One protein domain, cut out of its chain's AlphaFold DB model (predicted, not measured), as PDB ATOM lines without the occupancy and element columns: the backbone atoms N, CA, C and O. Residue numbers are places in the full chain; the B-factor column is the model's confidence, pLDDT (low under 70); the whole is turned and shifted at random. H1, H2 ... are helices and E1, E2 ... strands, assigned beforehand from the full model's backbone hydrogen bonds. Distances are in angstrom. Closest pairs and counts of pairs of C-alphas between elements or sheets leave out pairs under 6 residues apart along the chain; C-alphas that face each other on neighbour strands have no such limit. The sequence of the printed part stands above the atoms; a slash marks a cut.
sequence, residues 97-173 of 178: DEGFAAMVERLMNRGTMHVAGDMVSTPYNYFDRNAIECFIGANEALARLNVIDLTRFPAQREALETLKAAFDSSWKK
ATOM      1  N   ASP A  97     -45.755   0.456 -18.297       97.00
ATOM      2  CA  ASP A  97     -44.512  -0.298 -18.077       97.00
ATOM      3  C   ASP A  97     -43.510   0.524 -17.258       97.00
ATOM      4  O   ASP A  97     -42.868  -0.007 -16.357       97.00
ATOM      5  N   GLU A  98     -43.430   1.835 -17.516       95.94
ATOM      6  CA  GLU A  98     -42.595   2.776 -16.766       95.94
ATOM      7  C   GLU A  98     -42.994   2.815 -15.285       95.94
ATOM      8  O   GLU A  98     -42.135   2.728 -14.408       95.94
ATOM      9  N   GLY A  99     -44.299   2.911 -15.005       96.31
ATOM     10  CA  GLY A  99     -44.827   2.929 -13.641       96.31
ATOM     11  C   GLY A  99     -44.579   1.608 -12.919       96.31
ATOM     12  O   GLY A  99     -44.126   1.601 -11.775       96.31
ATOM     13  N   PHE A 100     -44.796   0.481 -13.602       97.56
ATOM     14  CA  PHE A 100     -44.500  -0.840 -13.054       97.56
ATOM     15  C   PHE A 100     -43.013  -1.015 -12.739       97.56
ATOM     16  O   PHE A 100     -42.673  -1.398 -11.622       97.56
ATOM     17  N   ALA A 101     -42.122  -0.687 -13.679       97.00
ATOM     18  CA  ALA A 101     -40.680  -0.788 -13.476       97.00
ATOM     19  C   ALA A 101     -40.212   0.076 -12.295       97.00
ATOM     20  O   ALA A 101     -39.444  -0.396 -11.455       97.00
ATOM     21  N   ALA A 102     -40.720   1.308 -12.191       95.31
ATOM     22  CA  ALA A 102     -40.420   2.198 -11.077       95.31
ATOM     23  C   ALA A 102     -40.909   1.634  -9.730       95.31
ATOM     24  O   ALA A 102     -40.151   1.648  -8.761       95.31
ATOM     25  N   MET A 103     -42.134   1.098  -9.646       96.44
ATOM     26  CA  MET A 103     -42.627   0.513  -8.389       96.44
ATOM     27  C   MET A 103     -41.867  -0.752  -7.996       96.44
ATOM     28  O   MET A 103     -41.561  -0.932  -6.821       96.44
ATOM     29  N   VAL A 104     -41.514  -1.612  -8.955       96.00
ATOM     30  CA  VAL A 104     -40.706  -2.809  -8.677       96.00
ATOM     31  C   VAL A 104     -39.351  -2.421  -8.083       96.00
ATOM     32  O   VAL A 104     -38.925  -3.015  -7.099       96.00
ATOM     33  N   GLU A 105     -38.695  -1.383  -8.603       94.75
ATOM     34  CA  GLU A 105     -37.453  -0.869  -8.014       94.75
ATOM     35  C   GLU A 105     -37.647  -0.379  -6.569       94.75
ATOM     36  O   GLU A 105     -36.812  -0.652  -5.705       94.75
ATOM     37  N   ARG A 106     -38.758   0.312  -6.286       92.38
ATOM     38  CA  ARG A 106     -39.068   0.847  -4.948       92.38
ATOM     39  C   ARG A 106     -39.399  -0.228  -3.921       92.38
ATOM     40  O   ARG A 106     -39.068  -0.060  -2.754       92.38
ATOM     41  N   LEU A 107     -40.034  -1.316  -4.345       93.62
ATOM     42  CA  LEU A 107     -40.413  -2.429  -3.472       93.62
ATOM     43  C   LEU A 107     -39.268  -3.424  -3.224       93.62
ATOM     44  O   LEU A 107     -39.417  -4.341  -2.414       93.62
ATOM     45  N   MET A 108     -38.136  -3.270  -3.917       93.69
ATOM     46  CA  MET A 108     -36.980  -4.142  -3.750       93.69
ATOM     47  C   MET A 108     -36.255  -3.847  -2.435       93.69
ATOM     48  O   MET A 108     -35.713  -2.758  -2.224       93.69
ATOM     49  N   ASN A 109     -36.174  -4.856  -1.574       88.56
ATOM     50  CA  ASN A 109     -35.371  -4.801  -0.364       88.56
ATOM     51  C   ASN A 109     -33.911  -5.125  -0.680       88.56
ATOM     52  O   ASN A 109     -33.607  -5.966  -1.531       88.56
ATOM     53  N   ARG A 110     -33.004  -4.481   0.058       88.12
ATOM     54  CA  ARG A 110     -31.558  -4.715  -0.013       88.12
ATOM     55  C   ARG A 110     -31.095  -5.259   1.333       88.12
ATOM     56  O   ARG A 110     -31.237  -4.586   2.349       88.12
ATOM     57  N   GLY A 111     -30.591  -6.486   1.342       81.31
ATOM     58  CA  GLY A 111     -30.050  -7.153   2.522       81.31
ATOM     59  C   GLY A 111     -28.562  -7.449   2.375       81.31
ATOM     60  O   GLY A 111     -27.970  -7.268   1.313       81.31
ATOM     61  N   THR A 112     -27.957  -7.948   3.449       78.56
ATOM     62  CA  THR A 112     -26.583  -8.457   3.457       78.56
ATOM     63  C   THR A 112     -26.557  -9.852   4.063       78.56
ATOM     64  O   THR A 112     -27.144 -10.085   5.119       78.56
ATOM     65  N   MET A 113     -25.890 -10.798   3.405       73.19
ATOM     66  CA  MET A 113     -25.583 -12.099   3.994       73.19
ATOM     67  C   MET A 113     -24.184 -12.074   4.598       73.19
ATOM     68  O   MET A 113     -23.226 -11.621   3.966       73.19
ATOM     69  N   HIS A 114     -24.083 -12.608   5.813       64.50
ATOM     70  CA  HIS A 114     -22.821 -12.908   6.471       64.50
ATOM     71  C   HIS A 114     -22.614 -14.418   6.444       64.50
ATOM     72  O   HIS A 114     -23.404 -15.168   7.019       64.50
ATOM     73  N   VAL A 115     -21.552 -14.870   5.783       68.38
ATOM     74  CA  VAL A 115     -21.097 -16.254   5.911       68.38
ATOM     75  C   VAL A 115     -20.175 -16.313   7.125       68.38
ATOM     76  O   VAL A 115     -19.270 -15.493   7.263       68.38
ATOM     77  N   ALA A 116     -20.419 -17.251   8.042       55.94
ATOM     78  CA  ALA A 116     -19.602 -17.395   9.243       55.94
ATOM     79  C   ALA A 116     -18.129 -17.637   8.863       55.94
ATOM     80  O   ALA A 116     -17.803 -18.646   8.241       55.94
ATOM     81  N   GLY A 117     -17.253 -16.702   9.243       69.00
ATOM     82  CA  GLY A 117     -15.823 -16.723   8.918       69.00
ATOM     83  C   GLY A 117     -15.404 -15.769   7.796       69.00
ATOM     84  O   GLY A 117     -14.205 -15.578   7.609       69.00
ATOM     85  N   ASP A 118     -16.352 -15.137   7.102       65.25
ATOM     86  CA  ASP A 118     -16.068 -14.132   6.079       65.25
ATOM     87  C   ASP A 118     -16.179 -12.713   6.664       65.25
ATOM     88  O   ASP A 118     -17.166 -12.368   7.320       65.25
ATOM     89  N   MET A 119     -15.153 -11.878   6.459       64.69
ATOM     90  CA  MET A 119     -15.168 -10.472   6.903       64.69
ATOM     91  C   MET A 119     -15.954  -9.568   5.943       64.69
ATOM     92  O   MET A 119     -16.194  -8.401   6.260       64.69
ATOM     93  N   VAL A 120     -16.354 -10.083   4.775       69.38
ATOM     94  CA  VAL A 120     -17.052  -9.315   3.742       69.38
ATOM     95  C   VAL A 120     -18.518  -9.730   3.685       69.38
ATOM     96  O   VAL A 120     -18.868 -10.876   3.419       69.38
ATOM     97  N   SER A 121     -19.396  -8.759   3.926       69.00
ATOM     98  CA  SER A 121     -20.840  -8.937   3.763       69.00
ATOM     99  C   SER A 121     -21.173  -8.956   2.275       69.00
ATOM    100  O   SER A 121     -20.807  -8.020   1.565       69.00
ATOM    101  N   THR A 122     -21.886  -9.976   1.800       76.25
ATOM    102  CA  THR A 122     -22.357 -10.003   0.408       76.25
ATOM    103  C   THR A 122     -23.755  -9.384   0.344       76.25
ATOM    104  O   THR A 122     -24.666  -9.915   0.989       76.25
ATOM    105  N   PRO A 123     -23.962  -8.265  -0.376       79.69
ATOM    106  CA  PRO A 123     -25.293  -7.705  -0.552       79.69
ATOM    107  C   PRO A 123     -26.156  -8.646  -1.398       79.69
ATOM    108  O   PRO A 123     -25.665  -9.277  -2.334       79.69
ATOM    109  N   TYR A 124     -27.444  -8.736  -1.082       85.31
ATOM    110  CA  TYR A 124     -28.422  -9.445  -1.899       85.31
ATOM    111  C   TYR A 124     -29.734  -8.668  -1.949       85.31
ATOM    112  O   TYR A 124     -30.157  -8.066  -0.960       85.31
ATOM    113  N   ASN A 125     -30.387  -8.704  -3.105       91.12
ATOM    114  CA  ASN A 125     -31.688  -8.085  -3.303       91.12
ATOM    115  C   ASN A 125     -32.787  -9.137  -3.183       91.12
ATOM    116  O   ASN A 125     -32.618 -10.279  -3.614       91.12
ATOM    117  N   TYR A 126     -33.919  -8.753  -2.609       90.19
ATOM    118  CA  TYR A 126     -35.073  -9.634  -2.488       90.19
ATOM    119  C   TYR A 126     -36.377  -8.838  -2.449       90.19
ATOM    120  O   TYR A 126     -36.393  -7.632  -2.205       90.19
ATOM    121  N   PHE A 127     -37.487  -9.535  -2.669       92.44
ATOM    122  CA  PHE A 127     -38.830  -8.983  -2.541       92.44
ATOM    123  C   PHE A 127     -39.569  -9.669  -1.400       92.44
ATOM    124  O   PHE A 127     -39.459 -10.885  -1.227       92.44
ATOM    125  N   ASP A 128     -40.350  -8.890  -0.654       90.56
ATOM    126  CA  ASP A 128     -41.374  -9.456   0.218       90.56
ATOM    127  C   ASP A 128     -42.506 -10.000  -0.660       90.56
ATOM    128  O   ASP A 128     -43.158  -9.265  -1.405       90.56
ATOM    129  N   ARG A 129     -42.728 -11.312  -0.581       91.69
ATOM    130  CA  ARG A 129     -43.801 -11.984  -1.312       91.69
ATOM    131  C   ARG A 129     -45.168 -11.424  -0.950       91.69
ATOM    132  O   ARG A 129     -45.980 -11.205  -1.846       91.69
ATOM    133  N   ASN A 130     -45.401 -11.184   0.338       91.50
ATOM    134  CA  ASN A 130     -46.687 -10.706   0.820       91.50
ATOM    135  C   ASN A 130     -46.970  -9.315   0.255       91.50
ATOM    136  O   ASN A 130     -48.070  -9.075  -0.227       91.50
ATOM    137  N   ALA A 131     -45.961  -8.442   0.192       93.06
ATOM    138  CA  ALA A 131     -46.099  -7.124  -0.419       93.06
ATOM    139  C   ALA A 131     -46.542  -7.211  -1.887       93.06
ATOM    140  O   ALA A 131     -47.481  -6.528  -2.302       93.06
ATOM    141  N   ILE A 132     -45.898  -8.080  -2.675       95.75
ATOM    142  CA  ILE A 132     -46.270  -8.276  -4.080       95.75
ATOM    143  C   ILE A 132     -47.687  -8.844  -4.187       95.75
ATOM    144  O   ILE A 132     -48.464  -8.359  -5.005       95.75
ATOM    145  N   GLU A 133     -48.056  -9.832  -3.372       94.19
ATOM    146  CA  GLU A 133     -49.390 -10.442  -3.402       94.19
ATOM    147  C   GLU A 133     -50.505  -9.480  -2.960       94.19
ATOM    148  O   GLU A 133     -51.552  -9.434  -3.611       94.19
ATOM    149  N   CYS A 134     -50.271  -8.686  -1.912       93.75
ATOM    150  CA  CYS A 134     -51.237  -7.739  -1.356       93.75
ATOM    151  C   CYS A 134     -51.471  -6.533  -2.272       93.75
ATOM    152  O   CYS A 134     -52.624  -6.168  -2.511       93.75
ATOM    153  N   PHE A 135     -50.404  -5.924  -2.806       96.62
ATOM    154  CA  PHE A 135     -50.517  -4.628  -3.485       96.62
ATOM    155  C   PHE A 135     -50.538  -4.716  -5.013       96.62
ATOM    156  O   PHE A 135     -51.173  -3.881  -5.649       96.62
ATOM    157  N   ILE A 136     -49.887  -5.714  -5.618       96.19
ATOM    158  CA  ILE A 136     -49.847  -5.873  -7.085       96.19
ATOM    159  C   ILE A 136     -50.677  -7.088  -7.524       96.19
ATOM    160  O   ILE A 136     -51.465  -7.022  -8.465       96.19
ATOM    161  N   GLY A 137     -50.540  -8.199  -6.808       95.06
ATOM    162  CA  GLY A 137     -51.033  -9.514  -7.188       95.06
ATOM    163  C   GLY A 137     -49.984 -10.304  -7.975       95.06
ATOM    164  O   GLY A 137     -49.498  -9.866  -9.016       95.06
ATOM    165  N   ALA A 138     -49.679 -11.517  -7.507       92.75
ATOM    166  CA  ALA A 138     -48.664 -12.390  -8.104       92.75
ATOM    167  C   ALA A 138     -48.882 -12.649  -9.608       92.75
ATOM    168  O   ALA A 138     -47.935 -12.585 -10.390       92.75
ATOM    169  N   ASN A 139     -50.128 -12.903 -10.021       92.94
ATOM    170  CA  ASN A 139     -50.457 -13.180 -11.423       92.94
ATOM    171  C   ASN A 139     -50.252 -11.957 -12.326       92.94
ATOM    172  O   ASN A 139     -49.718 -12.104 -13.422       92.94
ATOM    173  N   GLU A 140     -50.645 -10.766 -11.865       94.88
ATOM    174  CA  GLU A 140     -50.470  -9.512 -12.612       94.88
ATOM    175  C   GLU A 140     -48.980  -9.187 -12.767       94.88
ATOM    176  O   GLU A 140     -48.508  -8.933 -13.875       94.88
ATOM    177  N   ALA A 141     -48.215  -9.283 -11.675       96.19
ATOM    178  CA  ALA A 141     -46.771  -9.075 -11.701       96.19
ATOM    179  C   ALA A 141     -46.079 -10.038 -12.681       96.19
ATOM    180  O   ALA A 141     -45.279  -9.603 -13.511       96.19
ATOM    181  N   LEU A 142     -46.415 -11.333 -12.637       94.62
ATOM    182  CA  LEU A 142     -45.844 -12.327 -13.544       94.62
ATOM    183  C   LEU A 142     -46.240 -12.077 -15.006       94.62
ATOM    184  O   LEU A 142     -45.393 -12.175 -15.895       94.62
ATOM    185  N   ALA A 143     -47.506 -11.737 -15.269       94.81
ATOM    186  CA  ALA A 143     -47.981 -11.419 -16.612       94.81
ATOM    187  C   ALA A 143     -47.196 -10.245 -17.216       94.81
ATOM    188  O   ALA A 143     -46.719 -10.349 -18.346       94.81
ATOM    189  N   ARG A 144     -46.979  -9.177 -16.439       95.81
ATOM    190  CA  ARG A 144     -46.179  -8.015 -16.851       95.81
ATOM    191  C   ARG A 144     -44.710  -8.357 -17.084       95.81
ATOM    192  O   ARG A 144     -44.161  -7.998 -18.122       95.81
ATOM    193  N   LEU A 145     -44.084  -9.107 -16.178       95.62
ATOM    194  CA  LEU A 145     -42.681  -9.533 -16.312       95.62
ATOM    195  C   LEU A 145     -42.414 -10.401 -17.550       95.62
ATOM    196  O   LEU A 145     -41.277 -10.464 -18.025       95.62
ATOM    197  N   ASN A 146     -43.435 -11.085 -18.069       94.50
ATOM    198  CA  ASN A 146     -43.310 -11.914 -19.265       94.50
ATOM    199  C   ASN A 146     -43.332 -11.115 -20.571       94.50
ATOM    200  O   ASN A 146     -42.842 -11.618 -21.581       94.50
ATOM    201  N   VAL A 147     -43.896  -9.905 -20.563       95.75
ATOM    202  CA  VAL A 147     -44.074  -9.088 -21.776       95.75
ATOM    203  C   VAL A 147     -43.226  -7.818 -21.788       95.75
ATOM    204  O   VAL A 147     -42.997  -7.263 -22.860       95.75
ATOM    205  N   ILE A 148     -42.747  -7.359 -20.629       95.00
ATOM    206  CA  ILE A 148     -41.956  -6.131 -20.518       95.00
ATOM    207  C   ILE A 148     -40.599  -6.251 -21.231       95.00
ATOM    208  O   ILE A 148     -39.872  -7.235 -21.086       95.00
ATOM    209  N   ASP A 149     -40.224  -5.206 -21.971       94.50
ATOM    210  CA  ASP A 149     -38.912  -5.098 -22.611       94.50
ATOM    211  C   ASP A 149     -37.877  -4.490 -21.648       94.50
ATOM    212  O   ASP A 149     -37.788  -3.274 -21.470       94.50
ATOM    213  N   LEU A 150     -37.047  -5.350 -21.053       92.75
ATOM    214  CA  LEU A 150     -35.991  -4.971 -20.104       92.75
ATOM    215  C   LEU A 150     -34.888  -4.085 -20.712       92.75
ATOM    216  O   LEU A 150     -34.062  -3.527 -19.981       92.75
ATOM    217  N   THR A 151     -34.806  -3.964 -22.039       94.50
ATOM    218  CA  THR A 151     -33.825  -3.078 -22.685       94.50
ATOM    219  C   THR A 151     -34.214  -1.607 -22.571       94.50
ATOM    220  O   THR A 151     -33.330  -0.753 -22.532       94.50
ATOM    221  N   ARG A 152     -35.512  -1.317 -22.400       96.44
ATOM    222  CA  ARG A 152     -36.047   0.038 -22.193       96.44
ATOM    223  C   ARG A 152     -35.831   0.573 -20.776       96.44
ATOM    224  O   ARG A 152     -35.899   1.781 -20.580       96.44
ATOM    225  N   PHE A 153     -35.534  -0.302 -19.812       96.00
ATOM    226  CA  PHE A 153     -35.436   0.037 -18.387       96.00
ATOM    227  C   PHE A 153     -34.077  -0.352 -17.784       96.00
ATOM    228  O   PHE A 153     -34.018  -1.171 -16.867       96.00
ATOM    229  N   PRO A 154     -32.953   0.199 -18.279       95.44
ATOM    230  CA  PRO A 154     -31.626  -0.189 -17.803       95.44
ATOM    231  C   PRO A 154     -31.402   0.127 -16.316       95.44
ATOM    232  O   PRO A 154     -30.694  -0.623 -15.654       95.44
ATOM    233  N   ALA A 155     -32.023   1.187 -15.783       94.88
ATOM    234  CA  ALA A 155     -31.918   1.549 -14.367       94.88
ATOM    235  C   ALA A 155     -32.691   0.581 -13.448       94.88
ATOM    236  O   ALA A 155     -32.210   0.238 -12.378       94.88
ATOM    237  N   GLN A 156     -33.851   0.085 -13.893       96.31
ATOM    238  CA  GLN A 156     -34.715  -0.826 -13.127       96.31
ATOM    239  C   GLN A 156     -34.416  -2.306 -13.396       96.31
ATOM    240  O   GLN A 156     -35.039  -3.179 -12.788       96.31
ATOM    241  N   ARG A 157     -33.500  -2.614 -14.325       95.69
ATOM    242  CA  ARG A 157     -33.256  -3.980 -14.810       95.69
ATOM    243  C   ARG A 157     -32.983  -4.956 -13.672       95.69
ATOM    244  O   ARG A 157     -33.608  -6.008 -13.632       95.69
ATOM    245  N   GLU A 158     -32.098  -4.589 -12.749       95.69
ATOM    246  CA  GLU A 158     -31.732  -5.435 -11.608       95.69
ATOM    247  C   GLU A 158     -32.962  -5.813 -10.768       95.69
ATOM    248  O   GLU A 158     -33.129  -6.975 -10.399       95.69
ATOM    249  N   ALA A 159     -33.863  -4.861 -10.516       96.00
ATOM    250  CA  ALA A 159     -35.080  -5.104  -9.751       96.00
ATOM    251  C   ALA A 159     -36.070  -6.005 -10.503       96.00
ATOM    252  O   ALA A 159     -36.613  -6.947  -9.925       96.00
ATOM    253  N   LEU A 160     -36.260  -5.767 -11.804       97.06
ATOM    254  CA  LEU A 160     -37.132  -6.582 -12.654       97.06
ATOM    255  C   LEU A 160     -36.623  -8.028 -12.780       97.06
ATOM    256  O   LEU A 160     -37.406  -8.972 -12.670       97.06
ATOM    257  N   GLU A 161     -35.316  -8.215 -12.967       95.19
ATOM    258  CA  GLU A 161     -34.681  -9.537 -13.031       95.19
ATOM    259  C   GLU A 161     -34.737 -10.256 -11.681       95.19
ATOM    260  O   GLU A 161     -35.067 -11.442 -11.635       95.19
ATOM    261  N   THR A 162     -34.499  -9.538 -10.579       94.94
ATOM    262  CA  THR A 162     -34.605 -10.082  -9.216       94.94
ATOM    263  C   THR A 162     -36.028 -10.559  -8.931       94.94
ATOM    264  O   THR A 162     -36.218 -11.675  -8.442       94.94
ATOM    265  N   LEU A 163     -37.046  -9.764  -9.284       95.19
ATOM    266  CA  LEU A 163     -38.442 -10.155  -9.099       95.19
ATOM    267  C   LEU A 163     -38.795 -11.377  -9.956       95.19
ATOM    268  O   LEU A 163     -39.417 -12.319  -9.466       95.19
ATOM    269  N   LYS A 164     -38.351 -11.411 -11.219       94.50
ATOM    270  CA  LYS A 164     -38.543 -12.570 -12.101       94.50
ATOM    271  C   LYS A 164     -37.896 -13.835 -11.529       94.50
ATOM    272  O   LYS A 164     -38.543 -14.880 -11.463       94.50
ATOM    273  N   ALA A 165     -36.663 -13.730 -11.038       91.75
ATOM    274  CA  ALA A 165     -35.962 -14.836 -10.394       91.75
ATOM    275  C   ALA A 165     -36.676 -15.315  -9.115       91.75
ATOM    276  O   ALA A 165     -36.702 -16.520  -8.846       91.75
ATOM    277  N   ALA A 166     -37.297 -14.416  -8.342       90.56
ATOM    278  CA  ALA A 166     -38.088 -14.777  -7.162       90.56
ATOM    279  C   ALA A 166     -39.298 -15.662  -7.526       90.56
ATOM    280  O   ALA A 166     -39.520 -16.697  -6.882       90.56
ATOM    281  N   PHE A 167     -40.012 -15.322  -8.608       90.00
ATOM    282  CA  PHE A 167     -41.102 -16.143  -9.151       90.00
ATOM    283  C   PHE A 167     -40.630 -17.525  -9.631       90.00
ATOM    284  O   PHE A 167     -41.341 -18.516  -9.450       90.00
ATOM    285  N   ASP A 168     -39.434 -17.616 -10.214       84.75
ATOM    286  CA  ASP A 168     -38.908 -18.870 -10.761       84.75
ATOM    287  C   ASP A 168     -38.320 -19.822  -9.709       84.75
ATOM    288  O   ASP A 168     -38.432 -21.040  -9.857       84.75
ATOM    289  N   SER A 169     -37.722 -19.288  -8.643       73.75
ATOM    290  CA  SER A 169     -36.948 -20.067  -7.665       73.75
ATOM    291  C   SER A 169     -37.748 -20.558  -6.454       73.75
ATOM    292  O   SER A 169     -37.528 -21.681  -5.995       73.75
ATOM    293  N   SER A 170     -38.666 -19.745  -5.916       61.78
ATOM    294  CA  SER A 170     -39.238 -19.986  -4.579       61.78
ATOM    295  C   SER A 170     -40.764 -19.922  -4.517       61.78
ATOM    296  O   SER A 170     -41.366 -20.637  -3.716       61.78
ATOM    297  N   TRP A 171     -41.424 -19.144  -5.380       66.62
ATOM    298  CA  TRP A 171     -42.887 -18.987  -5.326       66.62
ATOM    299  C   TRP A 171     -43.659 -20.056  -6.118       66.62
ATOM    300  O   TRP A 171     -44.876 -20.149  -5.993       66.62
ATOM    301  N   LYS A 172     -42.957 -20.924  -6.861       50.75
ATOM    302  CA  LYS A 172     -43.521 -22.098  -7.557       50.75
ATOM    303  C   LYS A 172     -43.729 -23.337  -6.676       50.75
ATOM    304  O   LYS A 172     -44.383 -24.275  -7.128       50.75
ATOM    305  N   LYS A 173     -43.198 -23.392  -5.446       37.22
ATOM    306  CA  LYS A 173     -43.420 -24.543  -4.551       37.22
ATOM    307  C   LYS A 173     -44.526 -24.230  -3.539       37.22
ATOM    308  O   LYS A 173     -44.364 -23.283  -2.767       37.22
TER     309      LYS A 173
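AT A GLANCE: This is residues 97 to 173 of the 178 residues of an uncharacterized protein of Cytophagaceae bacterium (UniProt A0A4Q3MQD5). A two-stranded hairpin, E1 and E2, reaches out as an arm from a small head of four helices, and its tip, residues 114 to 121, sticks out. In the head, H1 and H3 pack on H4, which also passes near the base of E2, while H2 is near H1 and H3. The 77 printed residues hold H1, E1, E2, H2, H3 and H4 in that order, mostly helix, with an antiparallel sheet E1 - E2. The whole is only just compact, close to loose, with a radius of gyration of the C-alphas of 13.6 A and spans of 42 by 29 by 18 A, the arm making the length.

IN THESE COORDINATES: E1 is residues 109 to 113 and E2 residues 122 to 126, each 13.0 A long. H4, residues 157 to 169, is 18.0 A long and ends at C-alpha 169 (-36.948, -20.067, -7.665). H1, residues 97 to 107, begins at C-alpha 97 (-44.512, -0.298, -18.077) and is 15.3 A long. H2 is residues 129 to 136, 10.4 A, and H3 residues 138 to 147, 14.8 A.

HOW THE PARTS SIT: In the hairpin E1 and E2, N 111 and O 124 are within hydrogen-bond range at 2.8 A. The closest C-alphas of E2 and H4 are those of Tyr 126 and Thr 162, 6.8 A apart. H4 touches H1 with residues 159 to 163 alone, about perpendicular at 74 degrees, closest at the C-alphas of Glu 105 and Ala 159, 5.2 A. H3 and H4 touch at a steep tilt of 58 degrees, opposite ways, closest at the C-alphas of Leu 145 and Lys 164, 6.6 A. H2 and H3 are close but not clearly touching, the C-alphas of Ile 132 and Ala 138 being closest at 6.2 A. H2 and H4 are apart. Every O i to N i+4 pair is within hydrogen-bond range in H1, H2 and H4, and 5 of 6 in H3.

THE WHOLE: The C-alphas of Asp 97 and Gly 117 are farthest apart, 42.7 A. The printed part has no cut and no long link. The model's pLDDT is under 70 at residues 114 to 121 and 170 to 173.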